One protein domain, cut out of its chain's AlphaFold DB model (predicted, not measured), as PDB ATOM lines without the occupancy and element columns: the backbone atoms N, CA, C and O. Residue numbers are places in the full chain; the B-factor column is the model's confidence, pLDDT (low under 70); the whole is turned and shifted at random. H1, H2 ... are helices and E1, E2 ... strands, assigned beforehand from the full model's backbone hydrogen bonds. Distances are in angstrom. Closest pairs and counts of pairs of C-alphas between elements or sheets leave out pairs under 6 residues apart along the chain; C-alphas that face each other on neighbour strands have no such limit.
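What this domain is: This is residues 126 to 187 of the 277 residues of the protein "XPA_C domain-containing protein" of Smittium simulii (UniProt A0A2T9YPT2). A two-stranded hairpin, E1 and E2, has a helix, H1, packed on its strand E2, while a second long helix, H3, leaves the far end of E2 and extends the model away from the loop between the two strands. That loop and H3 make the two ends of the longest axis, and a short helix, H2, sits off to one side after H1. The printed part has 62 residues with three named helices and two named strands, in the order H1, H2, E1, E2, H3, and the sheet, E1 - E2, is antiparallel. The class is mixed, helices and strands. The whole is compact, with a radius of gyration of the C-alphas of 12.1 A, yet elongated in outline, spanning 38 by 22 by 16 A.

How they stand to each other: H1, residues 126 to 139, is followed across a tight link of 4 residues by H2, residues 144 to 148. These two are close but not clearly touching, their closest C-alphas being those of Glu 137 and Glu 144, 7.7 A apart. E1, residues 155 to 158, and E2, residues 169 to 172, form a hairpin, antiparallel with 151 degrees between their directions. N 156 and O 171 are within hydrogen-bond range at 2.9 A, and N 171 and O 156 at 2.8 A. H1 and E2 have 5 pairs of C-alphas within 8 A, the closest being those of Ala 133 and Leu 171, 6.1 A apart. H1 and E1 are apart. H3, residues 174 to 185, follows E2 after a tight link of 1 residue. H1 and H3 are near each other, with 8 pairs of C-alphas within 10 A. H2 is apart from both E2 and H3, and E1 is apart from H3. In H2 and H3 every O i to N i+4 pair is within hydrogen-bond range, and in H1 8 of 10 are.

Where its parts are: H1 begins at C-alpha 126 (210.518, 230.793, 223.872) and is 19.0 A from first to last C-alpha. H2 measures 5.9 A, E1 9.9 A and E2 10.1 A. E1 begins at C-alpha 155 (203.882, 226.883, 238.749). H3 measures 16.0 A and ends at C-alpha 185 (221.653, 225.482, 251.304).

The domain as a whole: The C-alphas farthest apart are those of Thr 165 and Gly 186, 39.0 A. The printed part has no cut. No link is long; those from H2 to E1, 6 residues, and from E1 to E2, 10 residues, are short. The mean pLDDT of the printed part is 81.5, but residues 126 to 138 are under 70, and H1 has a mean of 53.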
ATOM      1  N   ALA A 126     210.946 232.170 223.634       53.91
ATOM      2  CA  ALA A 126     210.518 230.793 223.872       53.91
ATOM      3  C   ALA A 126     211.711 229.836 224.061       53.91
ATOM      4  O   ALA A 126     211.638 228.899 224.852       53.91
ATOM      5  N   GLN A 127     212.822 230.073 223.359       56.44
ATOM      6  CA  GLN A 127     214.060 229.315 223.540       56.44
ATOM      7  C   GLN A 127     214.753 229.672 224.853       56.44
ATOM      8  O   GLN A 127     215.188 228.751 225.541       56.44
ATOM      9  N   THR A 128     214.796 230.957 225.232       50.75
ATOM     10  CA  THR A 128     215.354 231.372 226.525       50.75
ATOM     11  C   THR A 128     214.539 230.783 227.662       50.75
ATOM     12  O   THR A 128     215.098 230.064 228.464       50.75
ATOM     13  N   SER A 129     213.210 230.920 227.672       51.84
ATOM     14  CA  SER A 129     212.377 230.372 228.762       51.84
ATOM     15  C   SER A 129     212.509 228.855 228.951       51.84
ATOM     16  O   SER A 129     212.503 228.371 230.083       51.84
ATOM     17  N   LYS A 130     212.684 228.090 227.866       47.19
ATOM     18  CA  LYS A 130     212.904 226.642 227.950       47.19
ATOM     19  C   LYS A 130     214.319 226.282 228.395       47.19
ATOM     20  O   LYS A 130     214.480 225.343 229.174       47.19
ATOM     21  N   SER A 131     215.337 227.004 227.912       44.06
ATOM     22  CA  SER A 131     216.685 226.854 228.457       44.06
ATOM     23  C   SER A 131     216.710 227.258 229.920       44.06
ATOM     24  O   SER A 131     217.326 226.553 230.695       44.06
ATOM     25  N   ASP A 132     215.990 228.308 230.306       47.16
ATOM     26  CA  ASP A 132     215.951 228.859 231.654       47.16
ATOM     27  C   ASP A 132     215.288 227.881 232.626       47.16
ATOM     28  O   ASP A 132     215.790 227.733 233.728       47.16
ATOM     29  N   ALA A 133     214.242 227.150 232.218       46.59
ATOM     30  CA  ALA A 133     213.614 226.109 233.040       46.59
ATOM     31  C   ALA A 133     214.512 224.868 233.231       46.59
ATOM     32  O   ALA A 133     214.694 224.415 234.358       46.59
ATOM     33  N   LEU A 134     215.120 224.350 232.152       46.81
ATOM     34  CA  LEU A 134     216.049 223.206 232.233       46.81
ATOM     35  C   LEU A 134     217.360 223.579 232.948       46.81
ATOM     36  O   LEU A 134     218.034 222.743 233.546       46.81
ATOM     37  N   LYS A 135     217.719 224.861 232.876       50.38
ATOM     38  CA  LYS A 135     218.854 225.462 233.564       50.38
ATOM     39  C   LYS A 135     218.547 225.722 235.038       50.38
ATOM     40  O   LYS A 135     219.436 225.528 235.847       50.38
ATOM     41  N   LEU A 136     217.306 226.036 235.415       51.72
ATOM     42  CA  LEU A 136     216.906 226.289 236.806       51.72
ATOM     43  C   LEU A 136     217.111 225.081 237.728       51.72
ATOM     44  O   LEU A 136     217.612 225.233 238.838       51.72
ATOM     45  N   GLU A 137     216.746 223.884 237.261       57.00
ATOM     46  CA  GLU A 137     216.943 222.641 238.018       57.00
ATOM     47  C   GLU A 137     218.441 222.372 238.245       57.00
ATOM     48  O   GLU A 137     218.870 221.986 239.335       57.00
ATOM     49  N   CYS A 138     219.261 222.674 237.233       58.69
ATOM     50  CA  CYS A 138     220.711 222.542 237.307       58.69
ATOM     51  C   CYS A 138     221.384 223.655 238.127       58.69
ATOM     52  O   CYS A 138     222.400 223.375 238.757       58.69
ATOM     53  N   ASP A 139     220.841 224.876 238.129       76.88
ATOM     54  CA  ASP A 139     221.467 226.080 238.693       76.88
ATOM     55  C   ASP A 139     221.311 226.188 240.226       76.88
ATOM     56  O   ASP A 139     222.128 226.846 240.860       76.88
ATOM     57  N   TYR A 140     220.325 225.521 240.846       88.50
ATOM     58  CA  TYR A 140     220.101 225.592 242.309       88.50
ATOM     59  C   TYR A 140     220.205 224.249 243.056       88.50
ATOM     60  O   TYR A 140     219.910 224.179 244.254       88.50
ATOM     61  N   LEU A 141     220.630 223.172 242.379       89.50
ATOM     62  CA  LEU A 141     220.737 221.813 242.948       89.50
ATOM     63  C   LEU A 141     219.430 221.343 243.625       89.50
ATOM     64  O   LEU A 141     219.455 220.642 244.646       89.50
ATOM     65  N   LEU A 142     218.281 221.738 243.077       89.69
ATOM     66  CA  LEU A 142     216.981 221.283 243.560       89.69
ATOM     67  C   LEU A 142     216.615 219.951 242.908       89.69
ATOM     68  O   LEU A 142     217.056 219.639 241.804       89.69
ATOM     69  N   THR A 143     215.856 219.143 243.635       90.31
ATOM     70  CA  THR A 143     215.405 217.828 243.167       90.31
ATOM     71  C   THR A 143     214.047 217.975 242.490       90.31
ATOM     72  O   THR A 143     213.244 218.797 242.925       90.31
ATOM     73  N   GLU A 144     213.743 217.135 241.500       84.88
ATOM     74  CA  GLU A 144     212.433 217.124 240.829       84.88
ATOM     75  C   GLU A 144     211.261 216.995 241.820       84.88
ATOM     76  O   GLU A 144     210.252 217.672 241.657       84.88
ATOM     77  N   GLY A 145     211.421 216.208 242.893       88.31
ATOM     78  CA  GLY A 145     210.408 216.081 243.949       88.31
ATOM     79  C   GLY A 145     210.086 217.411 244.635       88.31
ATOM     80  O   GLY A 145     208.924 217.769 244.742       88.31
ATOM     81  N   GLU A 146     211.110 218.187 245.002       89.25
ATOM     82  CA  GLU A 146     210.923 219.504 245.635       89.25
ATOM     83  C   GLU A 146     210.304 220.507 244.655       89.25
ATOM     84  O   GLU A 146     209.530 221.376 245.046       89.25
ATOM     85  N   LEU A 147     210.660 220.406 243.372       87.06
ATOM     86  CA  LEU A 147     210.200 221.325 242.333       87.06
ATOM     87  C   LEU A 147     208.755 221.039 241.900       87.06
ATOM     88  O   LEU A 147     208.029 221.963 241.535       87.06
ATOM     89  N   SER A 148     208.336 219.773 241.953       85.56
ATOM     90  CA  SER A 148     206.992 219.338 241.579       85.56
ATOM     91  C   SER A 148     205.940 219.599 242.665       85.56
ATOM     92  O   SER A 148     204.750 219.456 242.376       85.56
ATOM     93  N   ASP A 149     206.347 219.972 243.882       88.19
ATOM     94  CA  ASP A 149     205.436 220.211 245.001       88.19
ATOM     95  C   ASP A 149     204.590 221.484 244.772       88.19
ATOM     96  O   ASP A 149     205.125 222.602 244.770       88.19
ATOM     97  N   PRO A 150     203.254 221.362 244.618       84.56
ATOM     98  CA  PRO A 150     202.383 222.495 244.293       84.56
ATOM     99  C   PRO A 150     202.248 223.505 245.441       84.56
ATOM    100  O   PRO A 150     201.900 224.661 245.200       84.56
ATOM    101  N   ASP A 151     202.539 223.084 246.675       88.12
ATOM    102  CA  ASP A 151     202.467 223.931 247.868       88.12
ATOM    103  C   ASP A 151     203.716 224.808 248.041       88.12
ATOM    104  O   ASP A 151     203.650 225.874 248.657       88.12
ATOM    105  N   LEU A 152     204.862 224.380 247.493       88.69
ATOM    106  CA  LEU A 152     206.127 225.111 247.596       88.69
ATOM    107  C   LEU A 152     206.235 226.209 246.540       88.69
ATOM    108  O   LEU A 152     206.674 227.324 246.841       88.69
ATOM    109  N   PHE A 153     205.859 225.897 245.298       88.19
ATOM    110  CA  PHE A 153     206.078 226.788 244.167       88.19
ATOM    111  C   PHE A 153     204.793 227.084 243.410       88.19
ATOM    112  O   PHE A 153     204.015 226.205 243.051       88.19
ATOM    113  N   ARG A 154     204.611 228.360 243.058       86.81
ATOM    114  CA  ARG A 154     203.606 228.738 242.067       86.81
ATOM    115  C   ARG A 154     204.131 228.402 240.676       86.81
ATOM    116  O   ARG A 154     205.077 229.023 240.196       86.81
ATOM    117  N   VAL A 155     203.466 227.451 240.031       87.50
ATOM    118  CA  VAL A 155     203.882 226.883 238.749       87.50
ATOM    119  C   VAL A 155     203.021 227.392 237.591       87.50
ATOM    120  O   VAL A 155     201.800 227.515 237.712       87.50
ATOM    121  N   TRP A 156     203.642 227.649 236.435       89.19
ATOM    122  CA  TRP A 156     202.951 227.897 235.167       89.19
ATOM    123  C   TRP A 156     203.212 226.779 234.164       89.19
ATOM    124  O   TRP A 156     204.343 226.546 233.748       89.19
ATOM    125  N   ILE A 157     202.139 226.128 233.721       90.88
ATOM    126  CA  ILE A 157     202.203 225.020 232.768       90.88
ATOM    127  C   ILE A 157     201.877 225.546 231.367       90.88
ATOM    128  O   ILE A 157     200.861 226.211 231.149       90.88
ATOM    129  N   LYS A 158     202.750 225.259 230.401       90.31
ATOM    130  CA  LYS A 158     202.598 225.613 228.984       90.31
ATOM    131  C   LYS A 158     202.839 224.384 228.101       90.31
ATOM    132  O   LYS A 158     203.582 223.490 228.501       90.31
ATOM    133  N   PRO A 159     202.262 224.321 226.887       93.94
ATOM    134  CA  PRO A 159     202.613 223.266 225.946       93.94
ATOM    135  C   PRO A 159     204.103 223.343 225.606       93.94
ATOM    136  O   PRO A 159     204.700 224.422 225.548       93.94
ATOM    137  N   ASN A 160     204.715 222.186 225.386       92.00
ATOM    138  CA  ASN A 160     206.137 222.107 225.101       92.00
ATOM    139  C   ASN A 160     206.455 222.748 223.733       92.00
ATOM    140  O   ASN A 160     205.903 222.322 222.718       92.00
ATOM    141  N   PRO A 161     207.374 223.731 223.662       90.62
ATOM    142  CA  PRO A 161     207.630 224.494 222.437       90.62
ATOM    143  C   PRO A 161     208.324 223.683 221.334       90.62
ATOM    144  O   PRO A 161     208.437 224.167 220.214       90.62
ATOM    145  N   HIS A 162     208.821 222.475 221.629       86.44
ATOM    146  CA  HIS A 162     209.390 221.608 220.593       86.44
ATOM    147  C   HIS A 162     208.295 220.808 219.876       86.44
ATOM    148  O   HIS A 162     208.225 220.819 218.653       86.44
ATOM    149  N   ARG A 163     207.436 220.114 220.635       92.19
ATOM    150  CA  ARG A 163     206.245 219.409 220.138       92.19
ATOM    151  C   ARG A 163     205.194 219.392 221.237       92.19
ATOM    152  O   ARG A 163     205.524 219.030 222.360       92.19
ATOM    153  N   SER A 164     203.941 219.693 220.907       91.31
ATOM    154  CA  SER A 164     202.823 219.669 221.866       91.31
ATOM    155  C   SER A 164     202.538 218.282 222.447       91.31
ATOM    156  O   SER A 164     201.947 218.187 223.513       91.31
ATOM    157  N   THR A 165     202.961 217.217 221.764       94.69
ATOM    158  CA  THR A 165     202.823 215.828 222.224       94.69
ATOM    159  C   THR A 165     203.824 215.448 223.315       94.69
ATOM    160  O   THR A 165     203.697 214.382 223.907       94.69
ATOM    161  N   PHE A 166     204.866 216.253 223.537       93.50
ATOM    162  CA  PHE A 166     205.831 216.017 224.609       93.50
ATOM    163  C   PHE A 166     205.294 216.543 225.939       93.50
ATOM    164  O   PHE A 166     204.397 217.384 225.960       93.50
ATOM    165  N   SER A 167     205.891 216.092 227.044       89.81
ATOM    166  CA  SER A 167     205.561 216.568 228.387       89.81
ATOM    167  C   SER A 167     205.552 218.091 228.444       89.81
ATOM    168  O   SER A 167     206.457 218.738 227.900       89.81
ATOM    169  N   ASN A 168     204.520 218.643 229.084       91.69
ATOM    170  CA  ASN A 168     204.312 220.081 229.184       91.69
ATOM    171  C   ASN A 168     205.541 220.782 229.770       91.69
ATOM    172  O   ASN A 168     206.250 220.250 230.618       91.69
ATOM    173  N   MET A 169     205.782 222.001 229.303       89.56
ATOM    174  CA  MET A 169     206.815 222.862 229.850       89.56
ATOM    175  C   MET A 169     206.315 223.482 231.149       89.56
ATOM    176  O   MET A 169     205.241 224.089 231.186       89.56
ATOM    177  N   ILE A 170     207.124 223.345 232.190       89.19
ATOM    178  CA  ILE A 170     206.855 223.888 233.511       89.19
ATOM    179  C   ILE A 170     207.734 225.122 233.709       89.19
ATOM    180  O   ILE A 170     208.939 225.078 233.469       89.19
ATOM    181  N   LEU A 171     207.118 226.237 234.088       87.44
ATOM    182  CA  LEU A 171     207.780 227.513 234.316       87.44
ATOM    183  C   LEU A 171     207.636 227.908 235.782       87.44
ATOM    184  O   LEU A 171     206.539 227.860 236.344       87.44
ATOM    185  N   TYR A 172     208.745 228.355 236.360       87.06
ATOM    186  CA  TYR A 172     208.829 228.781 237.749       87.06
ATOM    187  C   TYR A 172     209.267 230.239 237.850       87.06
ATOM    188  O   TYR A 172     209.958 230.768 236.974       87.06
ATOM    189  N   VAL A 173     208.894 230.888 238.952       87.12
ATOM    190  CA  VAL A 173     209.362 232.239 239.272       87.12
ATOM    191  C   VAL A 173     210.709 232.149 239.984       87.12
ATOM    192  O   VAL A 173     210.810 231.571 241.066       87.12
ATOM    193  N   ARG A 174     211.737 232.766 239.396       85.81
ATOM    194  CA  ARG A 174     213.123 232.713 239.884       85.81
ATOM    195  C   ARG A 174     213.277 233.123 241.352       85.81
ATOM    196  O   ARG A 174     213.924 232.408 242.105       85.81
ATOM    197  N   GLU A 175     212.648 234.219 241.769       88.00
ATOM    198  CA  GLU A 175     212.756 234.749 243.140       88.00
ATOM    199  C   GLU A 175     212.273 233.751 244.208       88.00
ATOM    200  O   GLU A 175     212.855 233.660 245.290       88.00
ATOM    201  N   HIS A 176     211.236 232.963 243.900       89.69
ATOM    202  CA  HIS A 176     210.713 231.946 244.818       89.69
ATOM    203  C   HIS A 176     211.706 230.792 244.972       89.69
ATOM    204  O   HIS A 176     211.953 230.321 246.082       89.69
ATOM    205  N   ILE A 177     212.315 230.375 243.862       90.81
ATOM    206  CA  ILE A 177     213.311 229.302 243.851       90.81
ATOM    207  C   ILE A 177     214.597 229.729 244.539       90.81
ATOM    208  O   ILE A 177     215.117 228.967 245.345       90.81
ATOM    209  N   GLU A 178     215.080 230.946 244.295       90.50
ATOM    210  CA  GLU A 178     216.249 231.489 244.992       90.50
ATOM    211  C   GLU A 178     216.015 231.536 246.502       90.50
ATOM    212  O   GLU A 178     216.848 231.061 247.270       90.50
ATOM    213  N   SER A 179     214.847 232.016 246.932       91.56
ATOM    214  CA  SER A 179     214.483 232.063 248.353       91.56
ATOM    215  C   SER A 179     214.461 230.668 248.987       91.56
ATOM    216  O   SER A 179     214.968 230.471 250.095       91.56
ATOM    217  N   TYR A 180     213.921 229.675 248.277       93.12
ATOM    218  CA  TYR A 180     213.916 228.287 248.733       93.12
ATOM    219  C   TYR A 180     215.318 227.662 248.736       93.12
ATOM    220  O   TYR A 180     215.692 226.983 249.690       93.12
ATOM    221  N   ALA A 181     216.126 227.928 247.710       92.38
ATOM    222  CA  ALA A 181     217.492 227.433 247.603       92.38
ATOM    223  C   ALA A 181     218.377 227.989 248.724       92.38
ATOM    224  O   ALA A 181     219.114 227.226 249.343       92.38
ATOM    225  N   ILE A 182     218.251 229.279 249.055       93.00
ATOM    226  CA  ILE A 182     218.911 229.880 250.223       93.00
ATOM    227  C   ILE A 182     218.446 229.184 251.506       93.00
ATOM    228  O   ILE A 182     219.270 228.859 252.351       93.00
ATOM    229  N   LYS A 183     217.151 228.885 251.655       93.62
ATOM    230  CA  LYS A 183     216.645 228.161 252.834       93.62
ATOM    231  C   LYS A 183     217.214 226.739 252.946       93.62
ATOM    232  O   LYS A 183     217.485 226.289 254.055       93.62
ATOM    233  N   LYS A 184     217.396 226.039 251.822       93.56
ATOM    234  CA  LYS A 184     217.927 224.666 251.768       93.56
ATOM    235  C   LYS A 184     219.440 224.609 251.990       93.56
ATOM    236  O   LYS A 184     219.915 223.760 252.737       93.56
ATOM    237  N   TRP A 185     220.186 225.491 251.330       93.25
ATOM    238  CA  TRP A 185     221.653 225.482 251.304       93.25
ATOM    239  C   TRP A 185     222.292 226.488 252.273       93.25
ATOM    240  O   TRP A 185     223.504 226.484 252.455       93.25
ATOM    241  N   GLY A 186     221.498 227.340 252.918       93.19
ATOM    242  CA  GLY A 186     221.934 228.381 253.852       93.19
ATOM    243  C   GLY A 186     222.266 229.700 253.155       93.19
ATOM    244  O   GLY A 186     221.682 230.735 253.473       93.19
ATOM    245  N   SER A 187     223.185 229.682 252.188       91.88
ATOM    246  CA  SER A 187     223.518 230.859 251.382       91.88
ATOM    247  C   SER A 187     223.981 230.479 249.974       91.88
ATOM    248  O   SER A 187     224.282 229.319 249.690       91.88
TER     249      SER A 187